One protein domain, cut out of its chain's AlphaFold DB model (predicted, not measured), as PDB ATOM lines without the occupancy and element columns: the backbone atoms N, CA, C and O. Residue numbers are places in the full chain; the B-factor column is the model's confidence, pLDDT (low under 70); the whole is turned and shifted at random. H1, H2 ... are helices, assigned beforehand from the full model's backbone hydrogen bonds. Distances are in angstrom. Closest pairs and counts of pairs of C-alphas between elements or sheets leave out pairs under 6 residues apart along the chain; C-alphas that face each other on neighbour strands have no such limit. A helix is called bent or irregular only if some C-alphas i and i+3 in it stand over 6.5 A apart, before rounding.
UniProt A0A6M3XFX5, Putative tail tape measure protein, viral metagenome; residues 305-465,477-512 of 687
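What this domain is: This is residues 305 to 465 and 477 to 512 of the 687 residues of the protein "Putative tail tape measure protein" of viral metagenome (UniProt A0A6M3XFX5). One long helix, H8, runs through the middle of a helical body, with H4 and H5 packed along one side of its length and H9 and H13, side by side, on its last part. H7 folds back at its beginning, and shorter helices fill in around this core, with H1 and H10 farthest out. The printed part has 197 residues, thirteen named helices, H1 to H13 in chain order, and no named strand: all helix. It is compact, radius of gyration of the C-alphas 16.7 A, spanning 50 by 35 by 33 A.

How they stand to each other: The hub is H8, residues 403 to 431, touching six helices. Its residues 407 to 419 touch H4, residues 335 to 350, opposite ways at a shallow tilt of 34 degrees, only just short of steep; the closest C-alphas, Ala 345 and Ala 411, are 4.6 A apart. Its residues 410 to 421 touch H5, residues 352 to 363, the same way at a shallow tilt of 25 degrees, closest C-alphas Thr 355 and Thr 414, 6.3 A. H7, residues 390 to 399, forms a helical hairpin with residues 405 to 409 of H8, closest C-alphas Met 399 and Lys 406, 4.3 A. H9, residues 439 to 452, forms another with residues 420 to 428, closest C-alphas Arg 420 and Ile 449, 6.2 A. Residues 499 to 503 of H13, residues 497 to 512, touch H9 at a shallow tilt of 16 degrees, the same way, closest C-alphas Glu 441 and Val 499, 6.6 A. H9 also touches H6, residues 368 to 373, H11, residues 477 to 485, and H12, residues 488 to 491. H2, residues 322 to 326, touches residues 412 to 416 of H8; H3, residues 328 to 333, touches residues 506 to 512 of H13, about perpendicular at 84 degrees. H1, residues 305 to 315, is close to but not clearly touching H7; H10, residues 459 to 465, touches no helix and is only just irregular, C-alphas 460 and 463 being 6.7 A apart. Every O i to N i+4 pair is within hydrogen-bond range except in H7, 5 of 6, and H10, 1 of 3, with 3 of 4 O i to N i+3 pairs; H12 is too short for one.

Where its parts are: H8 measures 42.3 A, from C-alpha 403 at (348.555, 379.595, 405.168) to C-alpha 431 at (382.098, 405.261, 402.969). H4 measures 22.7 A, H13 22.4 A and H9 20.1 A. H13 ends at C-alpha 512, (386.950, 384.216, 403.125).

The domain as a whole: The farthest C-alphas, Pro 307 and Thr 434, are 54.0 A apart. Residues 466 to 476 are not printed; C-alphas 465 and 477 are 11.8 A apart. The H6 to H7 link is long. Confidence is under 70 in 44 residues, among them 380 to 404.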
ATOM      1  N   ALA A 305     348.366 380.461 381.995       63.47
ATOM      2  CA  ALA A 305     349.461 380.767 382.914       63.47
ATOM      3  C   ALA A 305     349.106 380.522 384.394       63.47
ATOM      4  O   ALA A 305     350.009 380.368 385.211       63.47
ATOM      5  N   GLY A 306     347.820 380.478 384.764       64.38
ATOM      6  CA  GLY A 306     347.359 380.287 386.145       64.38
ATOM      7  C   GLY A 306     347.985 379.068 386.847       64.38
ATOM      8  O   GLY A 306     348.682 379.266 387.846       64.38
ATOM      9  N   PRO A 307     347.804 377.839 386.324       64.50
ATOM     10  CA  PRO A 307     348.406 376.626 386.879       64.50
ATOM     11  C   PRO A 307     349.940 376.655 386.923       64.50
ATOM     12  O   PRO A 307     350.521 376.302 387.943       64.50
ATOM     13  N   PHE A 308     350.609 377.130 385.866       68.81
ATOM     14  CA  PHE A 308     352.079 377.198 385.825       68.81
ATOM     15  C   PHE A 308     352.663 378.232 386.786       68.81
ATOM     16  O   PHE A 308     353.735 378.019 387.348       68.81
ATOM     17  N   ASN A 309     351.959 379.340 387.009       68.38
ATOM     18  CA  ASN A 309     352.367 380.321 388.001       68.38
ATOM     19  C   ASN A 309     352.139 379.777 389.423       68.38
ATOM     20  O   ASN A 309     353.000 379.969 390.277       68.38
ATOM     21  N   LEU A 310     351.040 379.052 389.684       66.69
ATOM     22  CA  LEU A 310     350.835 378.352 390.963       66.69
ATOM     23  C   LEU A 310     351.917 377.286 391.198       66.69
ATOM     24  O   LEU A 310     352.480 377.230 392.285       66.69
ATOM     25  N   ALA A 311     352.272 376.505 390.177       68.75
ATOM     26  CA  ALA A 311     353.392 375.571 390.241       68.75
ATOM     27  C   ALA A 311     354.711 376.290 390.561       68.75
ATOM     28  O   ALA A 311     355.409 375.905 391.492       68.75
ATOM     29  N   ARG A 312     355.014 377.400 389.870       70.31
ATOM     30  CA  ARG A 312     356.183 378.245 390.165       70.31
ATOM     31  C   ARG A 312     356.170 378.774 391.602       70.31
ATOM     32  O   ARG A 312     357.237 378.830 392.195       70.31
ATOM     33  N   LEU A 313     355.011 379.128 392.167       68.06
ATOM     34  CA  LEU A 313     354.899 379.511 393.579       68.06
ATOM     35  C   LEU A 313     355.266 378.353 394.499       68.06
ATOM     36  O   LEU A 313     356.120 378.523 395.363       68.06
ATOM     37  N   LEU A 314     354.613 377.200 394.332       67.81
ATOM     38  CA  LEU A 314     354.848 376.020 395.162       67.81
ATOM     39  C   LEU A 314     356.320 375.603 395.070       67.81
ATOM     40  O   LEU A 314     356.957 375.403 396.092       67.81
ATOM     41  N   GLN A 315     356.902 375.628 393.871       70.38
ATOM     42  CA  GLN A 315     358.325 375.393 393.625       70.38
ATOM     43  C   GLN A 315     359.291 376.373 394.313       70.38
ATOM     44  O   GLN A 315     360.435 375.991 394.539       70.38
ATOM     45  N   THR A 316     358.868 377.599 394.645       65.12
ATOM     46  CA  THR A 316     359.694 378.620 395.329       65.12
ATOM     47  C   THR A 316     359.246 378.928 396.758       65.12
ATOM     48  O   THR A 316     359.597 379.976 397.303       65.12
ATOM     49  N   THR A 317     358.392 378.096 397.355       64.31
ATOM     50  CA  THR A 317     357.846 378.318 398.702       64.31
ATOM     51  C   THR A 317     357.812 377.011 399.494       64.31
ATOM     52  O   THR A 317     358.006 375.934 398.945       64.31
ATOM     53  N   GLY A 318     357.626 377.092 400.815       66.38
ATOM     54  CA  GLY A 318     357.815 375.926 401.692       66.38
ATOM     55  C   GLY A 318     359.272 375.691 402.115       66.38
ATOM     56  O   GLY A 318     359.587 374.623 402.630       66.38
ATOM     57  N   GLU A 319     360.143 376.674 401.886       72.12
ATOM     58  CA  GLU A 319     361.577 376.692 402.187       72.12
ATOM     59  C   GLU A 319     362.034 378.136 402.491       72.12
ATOM     60  O   GLU A 319     361.296 379.091 402.239       72.12
ATOM     61  N   PHE A 320     363.255 378.312 403.003       80.38
ATOM     62  CA  PHE A 320     363.886 379.616 403.254       80.38
ATOM     63  C   PHE A 320     364.949 379.957 402.193       80.38
ATOM     64  O   PHE A 320     365.996 380.530 402.509       80.38
ATOM     65  N   SER A 321     364.721 379.627 400.918       77.44
ATOM     66  CA  SER A 321     365.796 379.660 399.916       77.44
ATOM     67  C   SER A 321     366.434 381.027 399.669       77.44
ATOM     68  O   SER A 321     367.598 381.095 399.266       77.44
ATOM     69  N   LEU A 322     365.750 382.137 399.974       81.19
ATOM     70  CA  LEU A 322     366.345 383.478 399.872       81.19
ATOM     71  C   LEU A 322     367.557 383.691 400.801       81.19
ATOM     72  O   LEU A 322     368.351 384.606 400.546       81.19
ATOM     73  N   ILE A 323     367.721 382.862 401.838       88.25
ATOM     74  CA  ILE A 323     368.794 382.982 402.831       88.25
ATOM     75  C   ILE A 323     370.159 382.697 402.199       88.25
ATOM     76  O   ILE A 323     370.986 383.604 402.119       88.25
ATOM     77  N   LEU A 324     370.387 381.501 401.660       91.06
ATOM     78  CA  LEU A 324     371.666 381.150 401.034       91.06
ATOM     79  C   LEU A 324     371.669 381.414 399.523       91.06
ATOM     80  O   LEU A 324     372.689 381.858 398.995       91.06
ATOM     81  N   ARG A 325     370.539 381.245 398.814       90.31
ATOM     82  CA  ARG A 325     370.502 381.470 397.356       90.31
ATOM     83  C   ARG A 325     370.650 382.942 396.995       90.31
ATOM     84  O   ARG A 325     371.474 383.287 396.157       90.31
ATOM     85  N   GLN A 326     369.851 383.822 397.598       88.56
ATOM     86  CA  GLN A 326     369.918 385.253 397.278       88.56
ATOM     87  C   GLN A 326     370.869 386.009 398.202       88.56
ATOM     88  O   GLN A 326     371.566 386.893 397.720       88.56
ATOM     89  N   SER A 327     370.962 385.644 399.485       92.88
ATOM     90  CA  SER A 327     371.761 386.402 400.465       92.88
ATOM     91  C   SER A 327     373.056 385.728 400.900       92.88
ATOM     92  O   SER A 327     373.770 386.310 401.711       92.88
ATOM     93  N   GLY A 328     373.418 384.568 400.337       93.75
ATOM     94  CA  GLY A 328     374.652 383.855 400.687       93.75
ATOM     95  C   GLY A 328     375.908 384.729 400.598       93.75
ATOM     96  O   GLY A 328     376.822 384.566 401.396       93.75
ATOM     97  N   PHE A 329     375.922 385.734 399.712       95.75
ATOM     98  CA  PHE A 329     377.043 386.671 399.590       95.75
ATOM     99  C   PHE A 329     377.248 387.466 400.889       95.75
ATOM    100  O   PHE A 329     378.362 387.582 401.394       95.75
ATOM    101  N   TYR A 330     376.145 387.956 401.459       96.19
ATOM    102  CA  TYR A 330     376.129 388.629 402.751       96.19
ATOM    103  C   TYR A 330     376.323 387.646 403.912       96.19
ATOM    104  O   TYR A 330     377.094 387.937 404.819       96.19
ATOM    105  N   ILE A 331     375.668 386.477 403.883       95.06
ATOM    106  CA  ILE A 331     375.763 385.475 404.958       95.06
ATOM    107  C   ILE A 331     377.201 384.981 405.136       95.06
ATOM    108  O   ILE A 331     377.689 384.977 406.260       95.06
ATOM    109  N   TYR A 332     377.904 384.618 404.060       95.50
ATOM    110  CA  TYR A 332     379.294 384.165 404.168       95.50
ATOM    111  C   TYR A 332     380.229 385.316 404.568       95.50
ATOM    112  O   TYR A 332     381.143 385.111 405.358       95.50
ATOM    113  N   GLY A 333     379.983 386.539 404.080       95.88
ATOM    114  CA  GLY A 333     380.785 387.709 404.450       95.88
ATOM    115  C   GLY A 333     380.550 388.237 405.873       95.88
ATOM    116  O   GLY A 333     381.433 388.884 406.436       95.88
ATOM    117  N   HIS A 334     379.380 387.970 406.465       96.06
ATOM    118  CA  HIS A 334     378.953 388.483 407.776       96.06
ATOM    119  C   HIS A 334     378.185 387.424 408.591       96.06
ATOM    120  O   HIS A 334     377.053 387.692 409.006       96.06
ATOM    121  N   PRO A 335     378.752 386.236 408.880       93.94
ATOM    122  CA  PRO A 335     377.999 385.090 409.409       93.94
ATOM    123  C   PRO A 335     377.255 385.391 410.717       93.94
ATOM    124  O   PRO A 335     376.099 385.005 410.873       93.94
ATOM    125  N   VAL A 336     377.856 386.176 411.620       94.19
ATOM    126  CA  VAL A 336     377.231 386.576 412.896       94.19
ATOM    127  C   VAL A 336     376.024 387.504 412.695       94.19
ATOM    128  O   VAL A 336     375.006 387.343 413.367       94.19
ATOM    129  N   LYS A 337     376.097 388.472 411.765       94.38
ATOM    130  CA  LYS A 337     374.941 389.324 411.422       94.38
ATOM    131  C   LYS A 337     373.886 388.510 410.674       94.38
ATOM    132  O   LYS A 337     372.700 388.616 410.974       94.38
ATOM    133  N   GLY A 338     374.332 387.653 409.759       92.19
ATOM    134  CA  GLY A 338     373.502 386.729 409.004       92.19
ATOM    135  C   GLY A 338     372.634 385.852 409.899       92.19
ATOM    136  O   GLY A 338     371.418 385.862 409.749       92.19
ATOM    137  N   ALA A 339     373.228 385.178 410.887       91.38
ATOM    138  CA  ALA A 339     372.506 384.341 411.846       91.38
ATOM    139  C   ALA A 339     371.420 385.116 412.619       91.38
ATOM    140  O   ALA A 339     370.306 384.618 412.779       91.38
ATOM    141  N   LYS A 340     371.691 386.364 413.033       93.50
ATOM    142  CA  LYS A 340     370.676 387.227 413.671       93.50
ATOM    143  C   LYS A 340     369.504 387.522 412.729       93.50
ATOM    144  O   LYS A 340     368.354 387.443 413.148       93.50
ATOM    145  N   LEU A 341     369.777 387.783 411.450       93.44
ATOM    146  CA  LEU A 341     368.728 387.978 410.447       93.44
ATOM    147  C   LEU A 341     367.940 386.689 410.161       93.44
ATOM    148  O   LEU A 341     366.731 386.765 409.968       93.44
ATOM    149  N   VAL A 342     368.569 385.510 410.199       91.75
ATOM    150  CA  VAL A 342     367.863 384.214 410.110       91.75
ATOM    151  C   VAL A 342     366.879 384.050 411.280       91.75
ATOM    152  O   VAL A 342     365.735 383.656 411.068       91.75
ATOM    153  N   VAL A 343     367.269 384.423 412.505       92.06
ATOM    154  CA  VAL A 343     366.356 384.439 413.666       92.06
ATOM    155  C   VAL A 343     365.192 385.413 413.450       92.06
ATOM    156  O   VAL A 343     364.047 385.080 413.757       92.06
ATOM    157  N   ASP A 344     365.442 386.589 412.875       91.50
ATOM    158  CA  ASP A 344     364.377 387.536 412.518       91.50
ATOM    159  C   ASP A 344     363.461 386.990 411.405       91.50
ATOM    160  O   ASP A 344     362.256 387.242 411.432       91.50
ATOM    161  N   ALA A 345     363.982 386.169 410.483       90.12
ATOM    162  CA  ALA A 345     363.180 385.433 409.504       90.12
ATOM    163  C   ALA A 345     362.238 384.431 410.191       90.12
ATOM    164  O   ALA A 345     361.057 384.383 409.860       90.12
ATOM    165  N   PHE A 346     362.711 383.674 411.187       90.81
ATOM    166  CA  PHE A 346     361.863 382.755 411.957       90.81
ATOM    167  C   PHE A 346     360.820 383.483 412.820       90.81
ATOM    168  O   PHE A 346     359.663 383.064 412.870       90.81
ATOM    169  N   LYS A 347     361.165 384.623 413.430       91.19
ATOM    170  CA  LYS A 347     360.178 385.480 414.116       91.19
ATOM    171  C   LYS A 347     359.129 386.018 413.143       91.19
ATOM    172  O   LYS A 347     357.944 386.000 413.459       91.19
ATOM    173  N   ALA A 348     359.540 386.438 411.946       89.12
ATOM    174  CA  ALA A 348     358.630 386.853 410.884       89.12
ATOM    175  C   ALA A 348     357.783 385.683 410.349       89.12
ATOM    176  O   ALA A 348     356.616 385.886 410.019       89.12
ATOM    177  N   PHE A 349     358.306 384.454 410.318       86.81
ATOM    178  CA  PHE A 349     357.544 383.245 409.987       86.81
ATOM    179  C   PHE A 349     356.426 382.986 411.006       86.81
ATOM    180  O   PHE A 349     355.291 382.723 410.614       86.81
ATOM    181  N   ALA A 350     356.719 383.129 412.301       87.19
ATOM    182  CA  ALA A 350     355.744 382.934 413.372       87.19
ATOM    183  C   ALA A 350     354.755 384.109 413.526       87.19
ATOM    184  O   ALA A 350     353.577 383.884 413.783       87.19
ATOM    185  N   SER A 351     355.207 385.357 413.342       83.69
ATOM    186  CA  SER A 351     354.434 386.563 413.666       83.69
ATOM    187  C   SER A 351     354.351 387.577 412.516       83.69
ATOM    188  O   SER A 351     355.352 388.043 411.956       83.69
ATOM    189  N   LEU A 352     353.114 387.961 412.190       79.69
ATOM    190  CA  LEU A 352     352.805 389.057 411.271       79.69
ATOM    191  C   LEU A 352     353.050 390.432 411.913       79.69
ATOM    192  O   LEU A 352     353.565 391.327 411.250       79.69
ATOM    193  N   GLU A 353     352.755 390.586 413.205       76.31
ATOM    194  CA  GLU A 353     353.072 391.788 413.991       76.31
ATOM    195  C   GLU A 353     354.578 392.083 413.936       76.31
ATOM    196  O   GLU A 353     354.993 393.194 413.607       76.31
ATOM    197  N   TYR A 354     355.413 391.053 414.122       84.06
ATOM    198  CA  TYR A 354     356.865 391.182 414.011       84.06
ATOM    199  C   TYR A 354     357.310 391.625 412.611       84.06
ATOM    200  O   TYR A 354     358.167 392.496 412.468       84.06
ATOM    201  N   THR A 355     356.693 391.064 411.569       82.62
ATOM    202  CA  THR A 355     356.947 391.473 410.180       82.62
ATOM    203  C   THR A 355     356.636 392.952 409.958       82.62
ATOM    204  O   THR A 355     357.423 393.659 409.332       82.62
ATOM    205  N   ARG A 356     355.498 393.427 410.472       77.75
ATOM    206  CA  ARG A 356     355.059 394.820 410.333       77.75
ATOM    207  C   ARG A 356     355.987 395.772 411.059       77.75
ATOM    208  O   ARG A 356     356.436 396.734 410.447       77.75
ATOM    209  N   LYS A 357     356.365 395.431 412.294       80.62
ATOM    210  CA  LYS A 357     357.381 396.149 413.065       80.62
ATOM    211  C   LYS A 357     358.691 396.276 412.284       80.62
ATOM    212  O   LYS A 357     359.226 397.372 412.185       80.62
ATOM    213  N   VAL A 358     359.188 395.193 411.678       83.19
ATOM    214  CA  VAL A 358     360.401 395.236 410.839       83.19
ATOM    215  C   VAL A 358     360.194 396.066 409.565       83.19
ATOM    216  O   VAL A 358     361.088 396.797 409.150       83.19
ATOM    217  N   ASN A 359     359.027 395.983 408.926       80.44
ATOM    218  CA  ASN A 359     358.724 396.769 407.732       80.44
ATOM    219  C   ASN A 359     358.700 398.277 408.051       80.44
ATOM    220  O   ASN A 359     359.323 399.068 407.348       80.44
ATOM    221  N   GLN A 360     358.037 398.656 409.144       76.25
ATOM    222  CA  GLN A 360     358.011 400.011 409.697       76.25
ATOM    223  C   GLN A 360     359.424 400.481 410.069       76.25
ATOM    224  O   GLN A 360     359.826 401.542 409.608       76.25
ATOM    225  N   GLU A 361     360.202 399.653 410.781       81.44
ATOM    226  CA  GLU A 361     361.611 399.900 411.124       81.44
ATOM    227  C   GLU A 361     362.441 400.239 409.878       81.44
ATOM    228  O   GLU A 361     363.201 401.200 409.902       81.44
ATOM    229  N   ILE A 362     362.282 399.493 408.776       79.75
ATOM    230  CA  ILE A 362     363.001 399.723 407.508       79.75
ATOM    231  C   ILE A 362     362.618 401.059 406.856       79.75
ATOM    232  O   ILE A 362     363.487 401.730 406.295       79.75
ATOM    233  N   PHE A 363     361.349 401.469 406.923       77.81
ATOM    234  CA  PHE A 363     360.894 402.737 406.338       77.81
ATOM    235  C   PHE A 363     361.099 403.955 407.252       77.81
ATOM    236  O   PHE A 363     361.160 405.074 406.743       77.81
ATOM    237  N   SER A 364     361.264 403.759 408.564       74.19
ATOM    238  CA  SER A 364     361.538 404.822 409.541       74.19
ATOM    239  C   SER A 364     363.030 405.109 409.755       74.19
ATOM    240  O   SER A 364     363.366 405.991 410.545       74.19
ATOM    241  N   ARG A 365     363.947 404.390 409.089       78.19
ATOM    242  CA  ARG A 365     365.397 404.621 409.233       78.19
ATOM    243  C   ARG A 365     365.806 405.996 408.721       78.19
ATOM    244  O   ARG A 365     365.354 406.432 407.664       78.19
ATOM    245  N   GLU A 366     366.784 406.595 409.396       82.94
ATOM    246  CA  GLU A 366     367.465 407.840 409.005       82.94
ATOM    247  C   GLU A 366     367.827 407.875 407.505       82.94
ATOM    248  O   GLU A 366     367.546 408.845 406.801       82.94
ATOM    249  N   LEU A 367     368.388 406.774 406.989       82.12
ATOM    250  CA  LEU A 367     368.845 406.655 405.604       82.12
ATOM    251  C   LEU A 367     367.783 406.106 404.634       82.12
ATOM    252  O   LEU A 367     368.052 406.045 403.432       82.12
ATOM    253  N   ALA A 368     366.568 405.768 405.083       75.44
ATOM    254  CA  ALA A 368     365.503 405.262 404.207       75.44
ATOM    255  C   ALA A 368     365.152 406.226 403.045       75.44
ATOM    256  O   ALA A 368     365.022 405.771 401.905       75.44
ATOM    257  N   PRO A 369     365.083 407.563 403.238       73.31
ATOM    258  CA  PRO A 369     364.889 408.495 402.128       73.31
ATOM    259  C   PRO A 369     366.045 408.492 401.119       73.31
ATOM    260  O   PRO A 369     365.825 408.795 399.946       73.31
ATOM    261  N   VAL A 370     367.271 408.191 401.558       78.38
ATOM    262  CA  VAL A 370     368.468 408.148 400.704       78.38
ATOM    263  C   VAL A 370     368.516 406.829 399.935       78.38
ATOM    264  O   VAL A 370     368.683 406.848 398.718       78.38
ATOM    265  N   SER A 371     368.278 405.698 400.603       78.50
ATOM    266  CA  SER A 371     368.268 404.370 399.978       78.50
ATOM    267  C   SER A 371     367.174 404.239 398.909       78.50
ATOM    268  O   SER A 371     367.423 403.696 397.828       78.50
ATOM    269  N   MET A 372     365.999 404.843 399.134       76.81
ATOM    270  CA  MET A 372     364.936 404.935 398.128       76.81
ATOM    271  C   MET A 372     365.349 405.772 396.904       76.81
ATOM    272  O   MET A 372     365.177 405.311 395.774       76.81
ATOM    273  N   ARG A 373     365.955 406.961 397.086       75.81
ATOM    274  CA  ARG A 373     366.492 407.768 395.960       75.81
ATOM    275  C   ARG A 373     367.625 407.052 395.220       75.81
ATOM    276  O   ARG A 373     367.735 407.157 393.997       75.81
ATOM    277  N   ALA A 374     368.426 406.280 395.949       83.81
ATOM    278  CA  ALA A 374     369.487 405.438 395.414       83.81
ATOM    279  C   ALA A 374     368.980 404.201 394.647       83.81
ATOM    280  O   ALA A 374     369.777 403.525 393.998       83.81
ATOM    281  N   LYS A 375     367.665 403.931 394.660       86.56
ATOM    282  CA  LYS A 375     367.009 402.764 394.040       86.56
ATOM    283  C   LYS A 375     367.397 401.420 394.679       86.56
ATOM    284  O   LYS A 375     367.470 400.402 393.986       86.56
ATOM    285  N   LEU A 376     367.602 401.386 395.997       87.69
ATOM    286  CA  LEU A 376     367.665 400.128 396.748       87.69
ATOM    287  C   LEU A 376     366.328 399.375 396.598       87.69
ATOM    288  O   LEU A 376     365.261 399.947 396.829       87.69
ATOM    289  N   HIS A 377     366.353 398.102 396.188       88.88
ATOM    290  CA  HIS A 377     365.122 397.327 395.991       88.88
ATOM    291  C   HIS A 377     364.637 396.731 397.313       88.88
ATOM    292  O   HIS A 377     365.025 395.630 397.703       88.88
ATOM    293  N   ILE A 378     363.723 397.441 397.970       83.50
ATOM    294  CA  ILE A 378     362.881 396.867 399.020       83.50
ATOM    295  C   ILE A 378     361.689 396.160 398.358       83.50
ATOM    296  O   ILE A 378     360.976 396.733 397.524       83.50
ATOM    297  N   SER A 379     361.513 394.885 398.698       79.81
ATOM    298  CA  SER A 379     360.389 394.055 398.272       79.81
ATOM    299  C   SER A 379     359.154 394.388 399.124       79.81
ATOM    300  O   SER A 379     359.271 394.464 400.343       79.81
ATOM    301  N   PRO A 380     357.959 394.574 398.548       68.31
ATOM    302  CA  PRO A 380     356.758 394.836 399.335       68.31
ATOM    303  C   PRO A 380     356.336 393.567 400.091       68.31
ATOM    304  O   PRO A 380     356.145 392.524 399.470       68.31
ATOM    305  N   ILE A 381     356.203 393.649 401.419       66.62
ATOM    306  CA  ILE A 381     355.866 392.484 402.261       66.62
ATOM    307  C   ILE A 381     354.343 392.299 402.395       66.62
ATOM    308  O   ILE A 381     353.852 391.174 402.481       66.62
ATOM    309  N   GLU A 382     353.573 393.390 402.344       56.69
ATOM    310  CA  GLU A 382     352.108 393.369 402.367       56.69
ATOM    311  C   GLU A 382     351.507 394.287 401.298       56.69
ATOM    312  O   GLU A 382     351.857 395.460 401.243       56.69
ATOM    313  N   GLY A 383     350.562 393.754 400.510       46.97
ATOM    314  CA  GLY A 383     349.375 394.418 399.933       46.97
ATOM    315  C   GLY A 383     349.495 395.643 399.005       46.97
ATOM    316  O   GLY A 383     348.659 395.791 398.116       46.97
ATOM    317  N   ASP A 384     350.469 396.530 399.184       36.47
ATOM    318  CA  ASP A 384     350.401 397.923 398.726       36.47
ATOM    319  C   ASP A 384     351.263 398.195 397.485       36.47
ATOM    320  O   ASP A 384     352.142 399.055 397.436       36.47
ATOM    321  N   VAL A 385     351.006 397.409 396.436       40.03
ATOM    322  CA  VAL A 385     351.792 397.424 395.197       40.03
ATOM    323  C   VAL A 385     350.928 397.867 394.022       40.03
ATOM    324  O   VAL A 385     350.042 397.143 393.566       40.03
ATOM    325  N   ARG A 386     351.238 399.043 393.455       32.50
ATOM    326  CA  ARG A 386     350.822 399.375 392.082       32.50
ATOM    327  C   ARG A 386     351.340 398.274 391.148       32.50
ATOM    328  O   ARG A 386     352.518 397.942 391.197       32.50
ATOM    329  N   LEU A 387     350.458 397.736 390.307       33.69
ATOM    330  CA  LEU A 387     350.519 396.438 389.598       33.69
ATOM    331  C   LEU A 387     351.742 396.119 388.686       33.69
ATOM    332  O   LEU A 387     351.680 395.155 387.928       33.69
ATOM    333  N   SER A 388     352.848 396.868 388.729       34.06
ATOM    334  CA  SER A 388     353.998 396.719 387.819       34.06
ATOM    335  C   SER A 388     355.097 395.740 388.268       34.06
ATOM    336  O   SER A 388     355.901 395.328 387.436       34.06
ATOM    337  N   LYS A 389     355.155 395.313 389.540       44.66
ATOM    338  CA  LYS A 389     356.149 394.327 390.033       44.66
ATOM    339  C   LYS A 389     355.568 392.907 390.084       44.66
ATOM    340  O   LYS A 389     355.226 392.407 391.155       44.66
ATOM    341  N   GLN A 390     355.435 392.256 388.923       48.00
ATOM    342  CA  GLN A 390     354.650 391.016 388.805       48.00
ATOM    343  C   GLN A 390     355.137 389.824 389.647       48.00
ATOM    344  O   GLN A 390     354.281 389.113 390.156       48.00
ATOM    345  N   GLU A 391     356.440 389.602 389.861       44.62
ATOM    346  CA  GLU A 391     356.907 388.445 390.662       44.62
ATOM    347  C   GLU A 391     356.425 388.509 392.124       44.62
ATOM    348  O   GLU A 391     355.902 387.539 392.665       44.62
ATOM    349  N   GLU A 392     356.558 389.676 392.758       51.56
ATOM    350  CA  GLU A 392     356.217 389.889 394.173       51.56
ATOM    351  C   GLU A 392     354.696 390.060 394.351       51.56
ATOM    352  O   GLU A 392     354.101 389.502 395.276       51.56
ATOM    353  N   ALA A 393     354.032 390.741 393.408       45.94
ATOM    354  CA  ALA A 393     352.572 390.843 393.374       45.94
ATOM    355  C   ALA A 393     351.887 389.491 393.098       45.94
ATOM    356  O   ALA A 393     350.779 389.256 393.576       45.94
ATOM    357  N   PHE A 394     352.532 388.590 392.350       50.19
ATOM    358  CA  PHE A 394     352.015 387.248 392.106       50.19
ATOM    359  C   PHE A 394     352.081 386.374 393.365       50.19
ATOM    360  O   PHE A 394     351.056 385.804 393.739       50.19
ATOM    361  N   MET A 395     353.226 386.336 394.065       50.81
ATOM    362  CA  MET A 395     353.321 385.637 395.356       50.81
ATOM    363  C   MET A 395     352.270 386.159 396.345       50.81
ATOM    364  O   MET A 395     351.557 385.375 396.967       50.81
ATOM    365  N   THR A 396     352.092 387.483 396.408       50.53
ATOM    366  CA  THR A 396     351.138 388.138 397.319       50.53
ATOM    367  C   THR A 396     349.682 387.702 397.125       50.53
ATOM    368  O   THR A 396     348.961 387.606 398.109       50.53
ATOM    369  N   ARG A 397     349.248 387.369 395.903       54.78
ATOM    370  CA  ARG A 397     347.859 386.938 395.622       54.78
ATOM    371  C   ARG A 397     347.532 385.515 396.067       54.78
ATOM    372  O   ARG A 397     346.366 385.179 396.251       54.78
ATOM    373  N   TRP A 398     348.545 384.663 396.176       52.06
ATOM    374  CA  TRP A 398     348.379 383.263 396.571       52.06
ATOM    375  C   TRP A 398     348.820 382.999 398.012       52.06
ATOM    376  O   TRP A 398     348.372 382.013 398.596       52.06
ATOM    377  N   MET A 399     349.601 383.912 398.612       53.19
ATOM    378  CA  MET A 399     349.870 383.942 400.055       53.19
ATOM    379  C   MET A 399     348.586 383.739 400.874       53.19
ATOM    380  O   MET A 399     348.585 382.970 401.826       53.19
ATOM    381  N   ASP A 400     347.473 384.368 400.496       53.22
ATOM    382  CA  ASP A 400     346.234 384.309 401.277       53.22
ATOM    383  C   ASP A 400     345.381 383.042 401.049       53.22
ATOM    384  O   ASP A 400     344.385 382.855 401.744       53.22
ATOM    385  N   LYS A 401     345.780 382.135 400.139       56.25
ATOM    386  CA  LYS A 401     345.068 380.864 399.867       56.25
ATOM    387  C   LYS A 401     345.750 379.621 400.454       56.25
ATOM    388  O   LYS A 401     345.114 378.576 400.536       56.25
ATOM    389  N   ILE A 402     347.018 379.715 400.874       65.06
ATOM    390  CA  ILE A 402     347.771 378.607 401.490       65.06
ATOM    391  C   ILE A 402     348.528 379.146 402.724       65.06
ATOM    392  O   ILE A 402     349.600 379.739 402.571       65.06
ATOM    393  N   PRO A 403     348.018 378.948 403.961       61.69
ATOM    394  CA  PRO A 403     348.555 379.595 405.168       61.69
ATOM    395  C   PRO A 403     350.047 379.349 405.439       61.69
ATOM    396  O   PRO A 403     350.757 380.255 405.871       61.69
ATOM    397  N   VAL A 404     350.554 378.151 405.136       67.31
ATOM    398  CA  VAL A 404     351.979 377.813 405.310       67.31
ATOM    399  C   VAL A 404     352.858 378.621 404.344       67.31
ATOM    400  O   VAL A 404     353.860 379.208 404.754       67.31
ATOM    401  N   VAL A 405     352.442 378.745 403.078       70.50
ATOM    402  CA  VAL A 405     353.141 379.529 402.043       70.50
ATOM    403  C   VAL A 405     353.189 381.018 402.404       70.50
ATOM    404  O   VAL A 405     354.218 381.666 402.184       70.50
ATOM    405  N   LYS A 406     352.122 381.556 403.018       74.00
ATOM    406  CA  LYS A 406     352.081 382.927 403.560       74.00
ATOM    407  C   LYS A 406     353.239 383.201 404.513       74.00
ATOM    408  O   LYS A 406     353.943 384.194 404.348       74.00
ATOM    409  N   ASN A 407     353.444 382.319 405.489       80.69
ATOM    410  CA  ASN A 407     354.461 382.489 406.523       80.69
ATOM    411  C   ASN A 407     355.881 382.381 405.948       80.69
ATOM    412  O   ASN A 407     356.711 383.238 406.252       80.69
ATOM    413  N   PHE A 408     356.144 381.418 405.054       80.56
ATOM    414  CA  PHE A 408     357.432 381.315 404.347       80.56
ATOM    415  C   PHE A 408     357.736 382.559 403.505       80.56
ATOM    416  O   PHE A 408     358.811 383.144 403.622       80.56
ATOM    417  N   THR A 409     356.774 383.008 402.694       77.69
ATOM    418  CA  THR A 409     356.952 384.182 401.825       77.69
ATOM    419  C   THR A 409     357.201 385.434 402.665       77.69
ATOM    420  O   THR A 409     358.156 386.168 402.422       77.69
ATOM    421  N   ARG A 410     356.398 385.642 403.717       82.12
ATOM    422  CA  ARG A 410     356.551 386.749 404.664       82.12
ATOM    423  C   ARG A 410     357.930 386.758 405.325       82.12
ATOM    424  O   ARG A 410     358.590 387.796 405.343       82.12
ATOM    425  N   ALA A 411     358.382 385.609 405.820       87.56
ATOM    426  CA  ALA A 411     359.689 385.451 406.443       87.56
ATOM    427  C   ALA A 411     360.838 385.783 405.484       87.56
ATOM    428  O   ALA A 411     361.703 386.598 405.806       87.56
ATOM    429  N   MET A 412     360.805 385.209 404.280       86.00
ATOM    430  CA  MET A 412     361.811 385.428 403.242       86.00
ATOM    431  C   MET A 412     361.875 386.891 402.779       86.00
ATOM    432  O   MET A 412     362.972 387.430 402.626       86.00
ATOM    433  N   LEU A 413     360.725 387.549 402.591       85.94
ATOM    434  CA  LEU A 413     360.661 388.966 402.209       85.94
ATOM    435  C   LEU A 413     361.127 389.897 403.341       85.94
ATOM    436  O   LEU A 413     361.837 390.867 403.082       85.94
ATOM    437  N   THR A 414     360.801 389.576 404.594       88.56
ATOM    438  CA  THR A 414     361.298 390.315 405.769       88.56
ATOM    439  C   THR A 414     362.819 390.219 405.861       88.56
ATOM    440  O   THR A 414     363.509 391.236 405.924       88.56
ATOM    441  N   PHE A 415     363.346 388.997 405.779       92.31
ATOM    442  CA  PHE A 415     364.776 388.708 405.812       92.31
ATOM    443  C   PHE A 415     365.555 389.451 404.717       92.31
ATOM    444  O   PHE A 415     366.486 390.195 405.023       92.31
ATOM    445  N   ILE A 416     365.161 389.294 403.446       91.69
ATOM    446  CA  ILE A 416     365.902 389.880 402.318       91.69
ATOM    447  C   ILE A 416     365.886 391.415 402.366       91.69
ATOM    448  O   ILE A 416     366.863 392.059 401.987       91.69
ATOM    449  N   ASN A 417     364.808 392.014 402.876       92.38
ATOM    450  CA  ASN A 417     364.720 393.458 403.051       92.38
ATOM    451  C   ASN A 417     365.623 393.962 404.180       92.38
ATOM    452  O   ASN A 417     366.313 394.957 403.964       92.38
ATOM    453  N   LYS A 418     365.689 393.268 405.331       94.44
ATOM    454  CA  LYS A 418     366.667 393.600 406.385       94.44
ATOM    455  C   LYS A 418     368.096 393.485 405.864       94.44
ATOM    456  O   LYS A 418     368.847 394.442 405.996       94.44
ATOM    457  N   VAL A 419     368.450 392.391 405.175       96.00
ATOM    458  CA  VAL A 419     369.779 392.228 404.545       96.00
ATOM    459  C   VAL A 419     370.123 393.438 403.672       96.00
ATOM    460  O   VAL A 419     371.217 393.988 403.793       96.00
ATOM    461  N   ARG A 420     369.198 393.883 402.811       96.56
ATOM    462  CA  ARG A 420     369.428 395.024 401.910       96.56
ATOM    463  C   ARG A 420     369.545 396.357 402.649       96.56
ATOM    464  O   ARG A 420     370.462 397.118 402.350       96.56
ATOM    465  N   ALA A 421     368.647 396.634 403.592       94.31
ATOM    466  CA  ALA A 421     368.642 397.882 404.352       94.31
ATOM    467  C   ALA A 421     369.865 397.979 405.283       94.31
ATOM    468  O   ALA A 421     370.612 398.950 405.206       94.31
ATOM    469  N   ASP A 422     370.161 396.931 406.059       95.50
ATOM    470  CA  ASP A 422     371.315 396.873 406.968       95.50
ATOM    471  C   ASP A 422     372.647 396.969 406.206       95.50
ATOM    472  O   ASP A 422     373.594 397.609 406.675       95.50
ATOM    473  N   SER A 423     372.733 396.356 405.017       96.94
ATOM    474  CA  SER A 423     373.904 396.484 404.137       96.94
ATOM    475  C   SER A 423     374.057 397.903 403.601       96.94
ATOM    476  O   SER A 423     375.182 398.398 403.528       96.94
ATOM    477  N   PHE A 424     372.953 398.567 403.240       96.31
ATOM    478  CA  PHE A 424     372.982 399.949 402.762       96.31
ATOM    479  C   PHE A 424     373.448 400.883 403.871       96.31
ATOM    480  O   PHE A 424     374.405 401.620 403.664       96.31
ATOM    481  N   ASP A 425     372.852 400.783 405.057       94.19
ATOM    482  CA  ASP A 425     373.211 401.611 406.207       94.19
ATOM    483  C   ASP A 425     374.677 401.389 406.618       94.19
ATOM    484  O   ASP A 425     375.412 402.349 406.855       94.19
ATOM    485  N   THR A 426     375.139 400.129 406.627       94.69
ATOM    486  CA  THR A 426     376.541 399.783 406.920       94.69
ATOM    487  C   THR A 426     377.494 400.389 405.886       94.69
ATOM    488  O   THR A 426     378.465 401.046 406.263       94.69
ATOM    489  N   LEU A 427     377.250 400.182 404.587       94.50
ATOM    490  CA  LEU A 427     378.157 400.641 403.528       94.50
ATOM    491  C   LEU A 427     378.125 402.160 403.351       94.50
ATOM    492  O   LEU A 427     379.183 402.759 403.174       94.50
ATOM    493  N   TYR A 428     376.949 402.786 403.456       93.25
ATOM    494  CA  TYR A 428     376.793 404.238 403.401       93.25
ATOM    495  C   TYR A 428     377.601 404.902 404.521       93.25
ATOM    496  O   TYR A 428     378.446 405.745 404.238       93.25
ATOM    497  N   ARG A 429     377.444 404.453 405.777       91.56
ATOM    498  CA  ARG A 429     378.229 404.983 406.907       91.56
ATOM    499  C   ARG A 429     379.722 404.648 406.815       91.56
ATOM    500  O   ARG A 429     380.534 405.472 407.203       91.56
ATOM    501  N   THR A 430     380.100 403.485 406.273       90.12
ATOM    502  CA  THR A 430     381.518 403.094 406.101       90.12
ATOM    503  C   THR A 430     382.241 403.940 405.051       90.12
ATOM    504  O   THR A 430     383.439 404.180 405.173       90.12
ATOM    505  N   VAL A 431     381.542 404.364 403.995       88.25
ATOM    506  CA  VAL A 431     382.098 405.261 402.969       88.25
ATOM    507  C   VAL A 431     382.042 406.718 403.436       88.25
ATOM    508  O   VAL A 431     382.986 407.461 403.204       88.25
ATOM    509  N   GLY A 432     380.977 407.108 404.140       80.56
ATOM    510  CA  GLY A 432     380.697 408.485 404.560       80.56
ATOM    511  C   GLY A 432     381.338 408.901 405.877       80.56
ATOM    512  O   GLY A 432     380.821 409.787 406.546       80.56
ATOM    513  N   MET A 433     382.434 408.251 406.278       68.12
ATOM    514  CA  MET A 433     383.165 408.618 407.498       68.12
ATOM    515  C   MET A 433     383.922 409.949 407.358       68.12
ATOM    516  O   MET A 433     384.412 410.459 408.359       68.12
ATOM    517  N   THR A 434     384.036 410.490 406.139       54.25
ATOM    518  CA  THR A 434     384.696 411.775 405.852       54.25
ATOM    519  C   THR A 434     383.739 412.863 405.361       54.25
ATOM    520  O   THR A 434     383.958 414.016 405.694       54.25
ATOM    521  N   ASP A 435     382.677 412.511 404.622       60.31
ATOM    522  CA  ASP A 435     381.708 413.445 404.025       60.31
ATOM    523  C   ASP A 435     380.339 412.775 403.796       60.31
ATOM    524  O   ASP A 435     380.230 411.548 403.703       60.31
ATOM    525  N   THR A 436     379.280 413.572 403.607       68.75
ATOM    526  CA  THR A 436     377.993 413.062 403.101       68.75
ATOM    527  C   THR A 436     378.141 412.546 401.668       68.75
ATOM    528  O   THR A 436     378.475 413.320 400.770       68.75
ATOM    529  N   LEU A 437     377.838 411.263 401.428       81.19
ATOM    530  CA  LEU A 437     377.975 410.650 400.100       81.19
ATOM    531  C   LEU A 437     377.188 411.399 399.032       81.19
ATOM    532  O   LEU A 437     376.014 411.740 399.217       81.19
ATOM    533  N   THR A 438     377.786 411.475 397.846       85.12
ATOM    534  CA  THR A 438     377.072 411.916 396.657       85.12
ATOM    535  C   THR A 438     375.930 410.961 396.304       85.12
ATOM    536  O   THR A 438     375.963 409.743 396.516       85.12
ATOM    537  N   ASP A 439     374.923 411.515 395.636       84.69
ATOM    538  CA  ASP A 439     373.783 410.775 395.094       84.69
ATOM    539  C   ASP A 439     374.218 409.686 394.077       84.69
ATOM    540  O   ASP A 439     373.460 408.759 393.793       84.69
ATOM    541  N   GLY A 440     375.429 409.793 393.507       87.06
ATOM    542  CA  GLY A 440     376.048 408.791 392.633       87.06
ATOM    543  C   GLY A 440     376.651 407.609 393.399       87.06
ATOM    544  O   GLY A 440     376.419 406.458 393.027       87.06
ATOM    545  N   GLU A 441     377.353 407.876 394.498       91.69
ATOM    546  CA  GLU A 441     377.935 406.849 395.372       91.69
ATOM    547  C   GLU A 441     376.853 406.045 396.093       91.69
ATOM    548  O   GLU A 441     376.912 404.815 396.129       91.69
ATOM    549  N   ALA A 442     375.800 406.716 396.568       91.06
ATOM    550  CA  ALA A 442     374.630 406.049 397.132       91.06
ATOM    551  C   ALA A 442     373.993 405.070 396.121       91.06
ATOM    552  O   ALA A 442     373.676 403.932 396.474       91.06
ATOM    553  N   LYS A 443     373.864 405.465 394.842       92.69
ATOM    554  CA  LYS A 443     373.353 404.604 393.751       92.69
ATOM    555  C   LYS A 443     374.288 403.435 393.430       92.69
ATOM    556  O   LYS A 443     373.802 402.354 393.097       92.69
ATOM    557  N   ALA A 444     375.602 403.622 393.535       94.81
ATOM    558  CA  ALA A 444     376.577 402.545 393.373       94.81
ATOM    559  C   ALA A 444     376.477 401.507 394.508       94.81
ATOM    560  O   ALA A 444     376.408 400.308 394.232       94.81
ATOM    561  N   ILE A 445     376.367 401.955 395.765       95.62
ATOM    562  CA  ILE A 445     376.137 401.086 396.933       95.62
ATOM    563  C   ILE A 445     374.809 400.327 396.794       95.62
ATOM    564  O   ILE A 445     374.781 399.103 396.924       95.62
ATOM    565  N   ALA A 446     373.715 401.020 396.462       95.38
ATOM    566  CA  ALA A 446     372.413 400.388 396.257       95.38
ATOM    567  C   ALA A 446     372.431 399.352 395.120       95.38
ATOM    568  O   ALA A 446     371.866 398.270 395.277       95.38
ATOM    569  N   ASN A 447     373.111 399.629 393.999       96.25
ATOM    570  CA  ASN A 447     373.255 398.646 392.926       96.25
ATOM    571  C   ASN A 447     374.098 397.443 393.353       96.25
ATOM    572  O   ASN A 447     373.700 396.319 393.067       96.25
ATOM    573  N   PHE A 448     375.217 397.645 394.060       97.31
ATOM    574  CA  PHE A 448     376.005 396.534 394.598       97.31
ATOM    575  C   PHE A 448     375.146 395.604 395.458       97.31
ATOM    576  O   PHE A 448     375.145 394.395 395.232       97.31
ATOM    577  N   ILE A 449     374.365 396.172 396.379       97.56
ATOM    578  CA  ILE A 449     373.468 395.417 397.259       97.56
ATOM    579  C   ILE A 449     372.374 394.715 396.453       97.56
ATOM    580  O   ILE A 449     372.117 393.534 396.673       97.56
ATOM    581  N   ASN A 450     371.750 395.393 395.489       96.06
ATOM    582  CA  ASN A 450     370.756 394.781 394.608       96.06
ATOM    583  C   ASN A 450     371.356 393.593 393.826       96.06
ATOM    584  O   ASN A 450     370.770 392.514 393.816       96.06
ATOM    585  N   VAL A 451     372.539 393.747 393.222       96.38
ATOM    586  CA  VAL A 451     373.223 392.708 392.428       96.38
ATOM    587  C   VAL A 451     373.646 391.514 393.289       96.38
ATOM    588  O   VAL A 451     373.355 390.366 392.939       96.38
ATOM    589  N   SER A 452     374.288 391.749 394.436       96.31
ATOM    590  CA  SER A 452     374.689 390.667 395.345       96.31
ATOM    591  C   SER A 452     373.466 389.905 395.870       96.31
ATOM    592  O   SER A 452     373.458 388.673 395.829       96.31
ATOM    593  N   THR A 453     372.376 390.616 396.188       94.81
ATOM    594  CA  THR A 453     371.086 390.053 396.639       94.81
ATOM    595  C   THR A 453     370.107 389.641 395.523       94.81
ATOM    596  O   THR A 453     368.891 389.602 395.738       94.81
ATOM    597  N   GLY A 454     370.597 389.331 394.316       90.94
ATOM    598  CA  GLY A 454     369.804 388.660 393.270       90.94
ATOM    599  C   GLY A 454     368.904 389.554 392.398       90.94
ATOM    600  O   GLY A 454     368.139 389.045 391.577       90.94
ATOM    601  N   ARG A 455     368.973 390.879 392.545       90.62
ATOM    602  CA  ARG A 455     368.191 391.884 391.802       90.62
ATOM    603  C   ARG A 455     369.071 392.659 390.818       90.62
ATOM    604  O   ARG A 455     369.243 393.869 390.932       90.62
ATOM    605  N   GLY A 456     369.617 391.946 389.837       88.88
ATOM    606  CA  GLY A 456     370.415 392.534 388.762       88.88
ATOM    607  C   GLY A 456     369.594 393.434 387.835       88.88
ATOM    608  O   GLY A 456     368.392 393.224 387.652       88.88
ATOM    609  N   SER A 457     370.258 394.427 387.241       86.81
ATOM    610  CA  SER A 457     369.651 395.341 386.267       86.81
ATOM    611  C   SER A 457     369.580 394.696 384.883       86.81
ATOM    612  O   SER A 457     370.578 394.160 384.406       86.81
ATOM    613  N   LEU A 458     368.435 394.798 384.206       83.31
ATOM    614  CA  LEU A 458     368.276 394.381 382.804       83.31
ATOM    615  C   LEU A 458     368.603 395.507 381.797       83.31
ATOM    616  O   LEU A 458     368.373 395.364 380.595       83.31
ATOM    617  N   GLY A 459     369.128 396.646 382.264       82.62
ATOM    618  CA  GLY A 459     369.439 397.798 381.414       82.62
ATOM    619  C   GLY A 459     368.196 398.318 380.681       82.62
ATOM    620  O   GLY A 459     367.149 398.517 381.293       82.62
ATOM    621  N   LYS A 460     368.288 398.507 379.357       76.12
ATOM    622  CA  LYS A 460     367.146 398.936 378.522       76.12
ATOM    623  C   LYS A 460     365.983 397.926 378.531       76.12
ATOM    624  O   LYS A 460     364.834 398.325 378.369       76.12
ATOM    625  N   MET A 461     366.258 396.643 378.790       73.25
ATOM    626  CA  MET A 461     365.246 395.578 378.821       73.25
ATOM    627  C   MET A 461     364.413 395.555 380.113       73.25
ATOM    628  O   MET A 461     363.502 394.742 380.230       73.25
ATOM    629  N   GLU A 462     364.661 396.460 381.067       72.19
ATOM    630  CA  GLU A 462     363.807 396.642 382.251       72.19
ATOM    631  C   GLU A 462     362.345 396.963 381.895       72.19
ATOM    632  O   GLU A 462     361.431 396.515 382.582       72.19
ATOM    633  N   ILE A 463     362.107 397.663 380.780       65.62
ATOM    634  CA  ILE A 463     360.756 397.949 380.265       65.62
ATOM    635  C   ILE A 463     360.019 396.643 379.911       65.62
ATOM    636  O   ILE A 463     358.827 396.507 380.175       65.62
ATOM    637  N   ALA A 464     360.752 395.658 379.385       67.88
ATOM    638  CA  ALA A 464     360.254 394.333 379.030       67.88
ATOM    639  C   ALA A 464     360.401 393.297 380.164       67.88
ATOM    640  O   ALA A 464     360.120 392.118 379.948       67.88
ATOM    641  N   ALA A 465     360.828 393.690 381.375       65.88
ATOM    642  CA  ALA A 465     361.060 392.760 382.487       65.88
ATOM    643  C   ALA A 465     359.815 391.919 382.817       65.88
ATOM    644  O   ALA A 465     359.923 390.747 383.171       65.88
ATOM    645  N   TYR A 477     367.767 387.592 388.463       90.06
ATOM    646  CA  TYR A 477     368.697 386.769 389.225       90.06
ATOM    647  C   TYR A 477     369.864 386.328 388.342       90.06
ATOM    648  O   TYR A 477     371.016 386.552 388.708       90.06
ATOM    649  N   VAL A 478     369.584 385.812 387.140       91.81
ATOM    650  CA  VAL A 478     370.613 385.427 386.158       91.81
ATOM    651  C   VAL A 478     371.512 386.614 385.804       91.81
ATOM    652  O   VAL A 478     372.732 386.502 385.916       91.81
ATOM    653  N   ALA A 479     370.927 387.769 385.469       93.50
ATOM    654  CA  ALA A 479     371.672 388.999 385.192       93.50
ATOM    655  C   ALA A 479     372.574 389.407 386.370       93.50
ATOM    656  O   ALA A 479     373.737 389.753 386.165       93.50
ATOM    657  N   SER A 480     372.078 389.278 387.607       95.31
ATOM    658  CA  SER A 480     372.864 389.573 388.807       95.31
ATOM    659  C   SER A 480     374.094 388.675 388.957       95.31
ATOM    660  O   SER A 480     375.126 389.144 389.421       95.31
ATOM    661  N   ARG A 481     374.021 387.394 388.557       95.88
ATOM    662  CA  ARG A 481     375.163 386.471 388.656       95.88
ATOM    663  C   ARG A 481     376.269 386.862 387.673       95.88
ATOM    664  O   ARG A 481     377.427 386.892 388.071       95.88
ATOM    665  N   PHE A 482     375.923 387.255 386.443       95.75
ATOM    666  CA  PHE A 482     376.890 387.832 385.497       95.75
ATOM    667  C   PHE A 482     377.473 389.160 386.006       95.75
ATOM    668  O   PHE A 482     378.685 389.344 385.990       95.75
ATOM    669  N   GLN A 483     376.632 390.073 386.506       96.19
ATOM    670  CA  GLN A 483     377.072 391.371 387.037       96.19
ATOM    671  C   GLN A 483     378.013 391.222 388.241       96.19
ATOM    672  O   GLN A 483     379.010 391.935 388.329       96.19
ATOM    673  N   LEU A 484     377.732 390.274 389.137       95.69
ATOM    674  CA  LEU A 484     378.577 389.971 390.289       95.69
ATOM    675  C   LEU A 484     379.899 389.309 389.862       95.69
ATOM    676  O   LEU A 484     380.951 389.706 390.362       95.69
ATOM    677  N   LEU A 485     379.861 388.364 388.912       95.50
ATOM    678  CA  LEU A 485     381.043 387.671 388.382       95.50
ATOM    679  C   LEU A 485     382.012 388.625 387.663       95.50
ATOM    680  O   LEU A 485     383.215 388.550 387.885       95.50
ATOM    681  N   PHE A 486     381.499 389.559 386.857       95.25
ATOM    682  CA  PHE A 486     382.310 390.574 386.171       95.25
ATOM    683  C   PHE A 486     382.653 391.800 387.042       95.25
ATOM    684  O   PHE A 486     383.170 392.791 386.531       95.25
ATOM    685  N   GLY A 487     382.330 391.790 388.342       93.81
ATOM    686  CA  GLY A 487     382.622 392.913 389.240       93.81
ATOM    687  C   GLY A 487     381.907 394.224 388.878       93.81
ATOM    688  O   GLY A 487     382.328 395.289 389.329       93.81
ATOM    689  N   GLN A 488     380.824 394.176 388.087       94.62
ATOM    690  CA  GLN A 488     380.121 395.350 387.545       94.62
ATOM    691  C   GLN A 488     379.846 396.455 388.583       94.62
ATOM    692  O   GLN A 488     380.042 397.624 388.235       94.62
ATOM    693  N   PRO A 489     379.437 396.162 389.837       91.19
ATOM    694  CA  PRO A 489     379.194 397.209 390.827       91.19
ATOM    695  C   PRO A 489     380.425 398.066 391.174       91.19
ATOM    696  O   PRO A 489     380.275 399.242 391.508       91.19
ATOM    697  N   MET A 490     381.648 397.535 391.037       91.44
ATOM    698  CA  MET A 490     382.878 398.321 391.223       91.44
ATOM    699  C   MET A 490     383.072 399.366 390.113       91.44
ATOM    700  O   MET A 490     383.604 400.443 390.363       91.44
ATOM    701  N   PHE A 491     382.615 399.079 388.892       90.75
ATOM    702  CA  PHE A 491     382.866 399.904 387.702       90.75
ATOM    703  C   PHE A 491     381.664 400.752 387.270       90.75
ATOM    704  O   PHE A 491     381.679 401.376 386.210       90.75
ATOM    705  N   GLN A 492     380.609 400.802 388.084       86.88
ATOM    706  CA  GLN A 492     379.440 401.622 387.804       86.88
ATOM    707  C   GLN A 492     379.756 403.126 387.844       86.88
ATOM    708  O   GLN A 492     380.557 403.607 388.646       86.88
ATOM    709  N   ARG A 493     379.056 403.902 387.007       84.38
ATOM    710  CA  ARG A 493     379.056 405.369 387.080       84.38
ATOM    711  C   ARG A 493     378.570 405.820 388.465       84.38
ATOM    712  O   ARG A 493     377.429 405.545 388.828       84.38
ATOM    713  N   GLY A 494     379.434 406.515 389.205       79.25
ATOM    714  CA  GLY A 494     379.213 406.904 390.604       79.25
ATOM    715  C   GLY A 494     380.017 406.093 391.630       79.25
ATOM    716  O   GLY A 494     380.093 406.504 392.781       79.25
ATOM    717  N   SER A 495     380.672 404.991 391.243       88.94
ATOM    718  CA  SER A 495     381.567 404.238 392.134       88.94
ATOM    719  C   SER A 495     382.909 404.963 392.303       88.94
ATOM    720  O   SER A 495     383.851 404.720 391.538       88.94
ATOM    721  N   SER A 496     382.992 405.853 393.300       91.81
ATOM    722  CA  SER A 496     384.228 406.520 393.740       91.81
ATOM    723  C   SER A 496     385.271 405.523 394.263       91.81
ATOM    724  O   SER A 496     384.967 404.350 394.499       91.81
ATOM    725  N   ALA A 497     386.514 405.967 394.478       92.50
ATOM    726  CA  ALA A 497     387.568 405.108 395.026       92.50
ATOM    727  C   ALA A 497     387.192 404.528 396.407       92.50
ATOM    728  O   ALA A 497     387.452 403.353 396.674       92.50
ATOM    729  N   ALA A 498     386.510 405.313 397.250       92.00
ATOM    730  CA  ALA A 498     386.015 404.876 398.553       92.00
ATOM    731  C   ALA A 498     384.920 403.801 398.421       92.00
ATOM    732  O   ALA A 498     385.026 402.741 399.042       92.00
ATOM    733  N   VAL A 499     383.929 404.007 397.539       93.75
ATOM    734  CA  VAL A 499     382.893 402.996 397.244       93.75
ATOM    735  C   VAL A 499     383.507 401.714 396.681       93.75
ATOM    736  O   VAL A 499     383.169 400.623 397.138       93.75
ATOM    737  N   ARG A 500     384.455 401.812 395.738       95.50
ATOM    738  CA  ARG A 500     385.169 400.647 395.183       95.50
ATOM    739  C   ARG A 500     385.915 399.873 396.263       95.50
ATOM    740  O   ARG A 500     385.798 398.653 396.314       95.50
ATOM    741  N   LYS A 501     386.627 400.569 397.155       95.19
ATOM    742  CA  LYS A 501     387.343 399.973 398.293       95.19
ATOM    743  C   LYS A 501     386.385 399.281 399.269       95.19
ATOM    744  O   LYS A 501     386.702 398.198 399.754       95.19
ATOM    745  N   ALA A 502     385.211 399.862 399.530       94.75
ATOM    746  CA  ALA A 502     384.178 399.232 400.349       94.75
ATOM    747  C   ALA A 502     383.628 397.956 399.684       94.75
ATOM    748  O   ALA A 502     383.652 396.895 400.304       94.75
ATOM    749  N   ILE A 503     383.242 398.015 398.404       96.31
ATOM    750  CA  ILE A 503     382.765 396.848 397.641       96.31
ATOM    751  C   ILE A 503     383.843 395.751 397.574       96.31
ATOM    752  O   ILE A 503     383.542 394.586 397.818       96.31
ATOM    753  N   ALA A 504     385.108 396.093 397.321       97.06
ATOM    754  CA  ALA A 504     386.209 395.128 397.294       97.06
ATOM    755  C   ALA A 504     386.404 394.411 398.645       97.06
ATOM    756  O   ALA A 504     386.618 393.199 398.666       97.06
ATOM    757  N   LYS A 505     386.246 395.118 399.776       97.25
ATOM    758  CA  LYS A 505     386.230 394.494 401.112       97.25
ATOM    759  C   LYS A 505     385.054 393.527 401.289       97.25
ATOM    760  O   LYS A 505     385.213 392.512 401.960       97.25
ATOM    761  N   GLU A 506     383.889 393.804 400.707       97.50
ATOM    762  CA  GLU A 506     382.747 392.878 400.740       97.50
ATOM    763  C   GLU A 506     383.005 391.604 399.920       97.50
ATOM    764  O   GLU A 506     382.739 390.509 400.411       97.50
ATOM    765  N   TYR A 507     383.614 391.711 398.733       97.62
ATOM    766  CA  TYR A 507     384.079 390.537 397.978       97.62
ATOM    767  C   TYR A 507     385.129 389.733 398.755       97.62
ATOM    768  O   TYR A 507     385.025 388.511 398.822       97.62
ATOM    769  N   ALA A 508     386.107 390.393 399.385       98.06
ATOM    770  CA  ALA A 508     387.117 389.713 400.197       98.06
ATOM    771  C   ALA A 508     386.488 388.936 401.369       98.06
ATOM    772  O   ALA A 508     386.810 387.767 401.571       98.06
ATOM    773  N   ARG A 509     385.533 389.540 402.095       97.94
ATOM    774  CA  ARG A 509     384.776 388.848 403.153       97.94
ATOM    775  C   ARG A 509     383.975 387.665 402.612       97.94
ATOM    776  O   ARG A 509     384.019 386.595 403.209       97.94
ATOM    777  N   PHE A 510     383.283 387.835 401.483       96.94
ATOM    778  CA  PHE A 510     382.560 386.746 400.823       96.94
ATOM    779  C   PHE A 510     383.484 385.570 400.478       96.94
ATOM    780  O   PHE A 510     383.149 384.433 400.802       96.94
ATOM    781  N   PHE A 511     384.652 385.826 399.877       97.06
ATOM    782  CA  PHE A 511     385.609 384.769 399.545       97.06
ATOM    783  C   PHE A 511     386.168 384.073 400.791       97.06
ATOM    784  O   PHE A 511     386.233 382.848 400.802       97.06
ATOM    785  N   LEU A 512     386.502 384.810 401.856       98.00
ATOM    786  CA  LEU A 512     386.950 384.216 403.125       98.00
ATOM    787  C   LEU A 512     385.874 383.310 403.747       98.00
ATOM    788  O   LEU A 512     386.166 382.178 404.128       98.00
TER     789      LEU A 512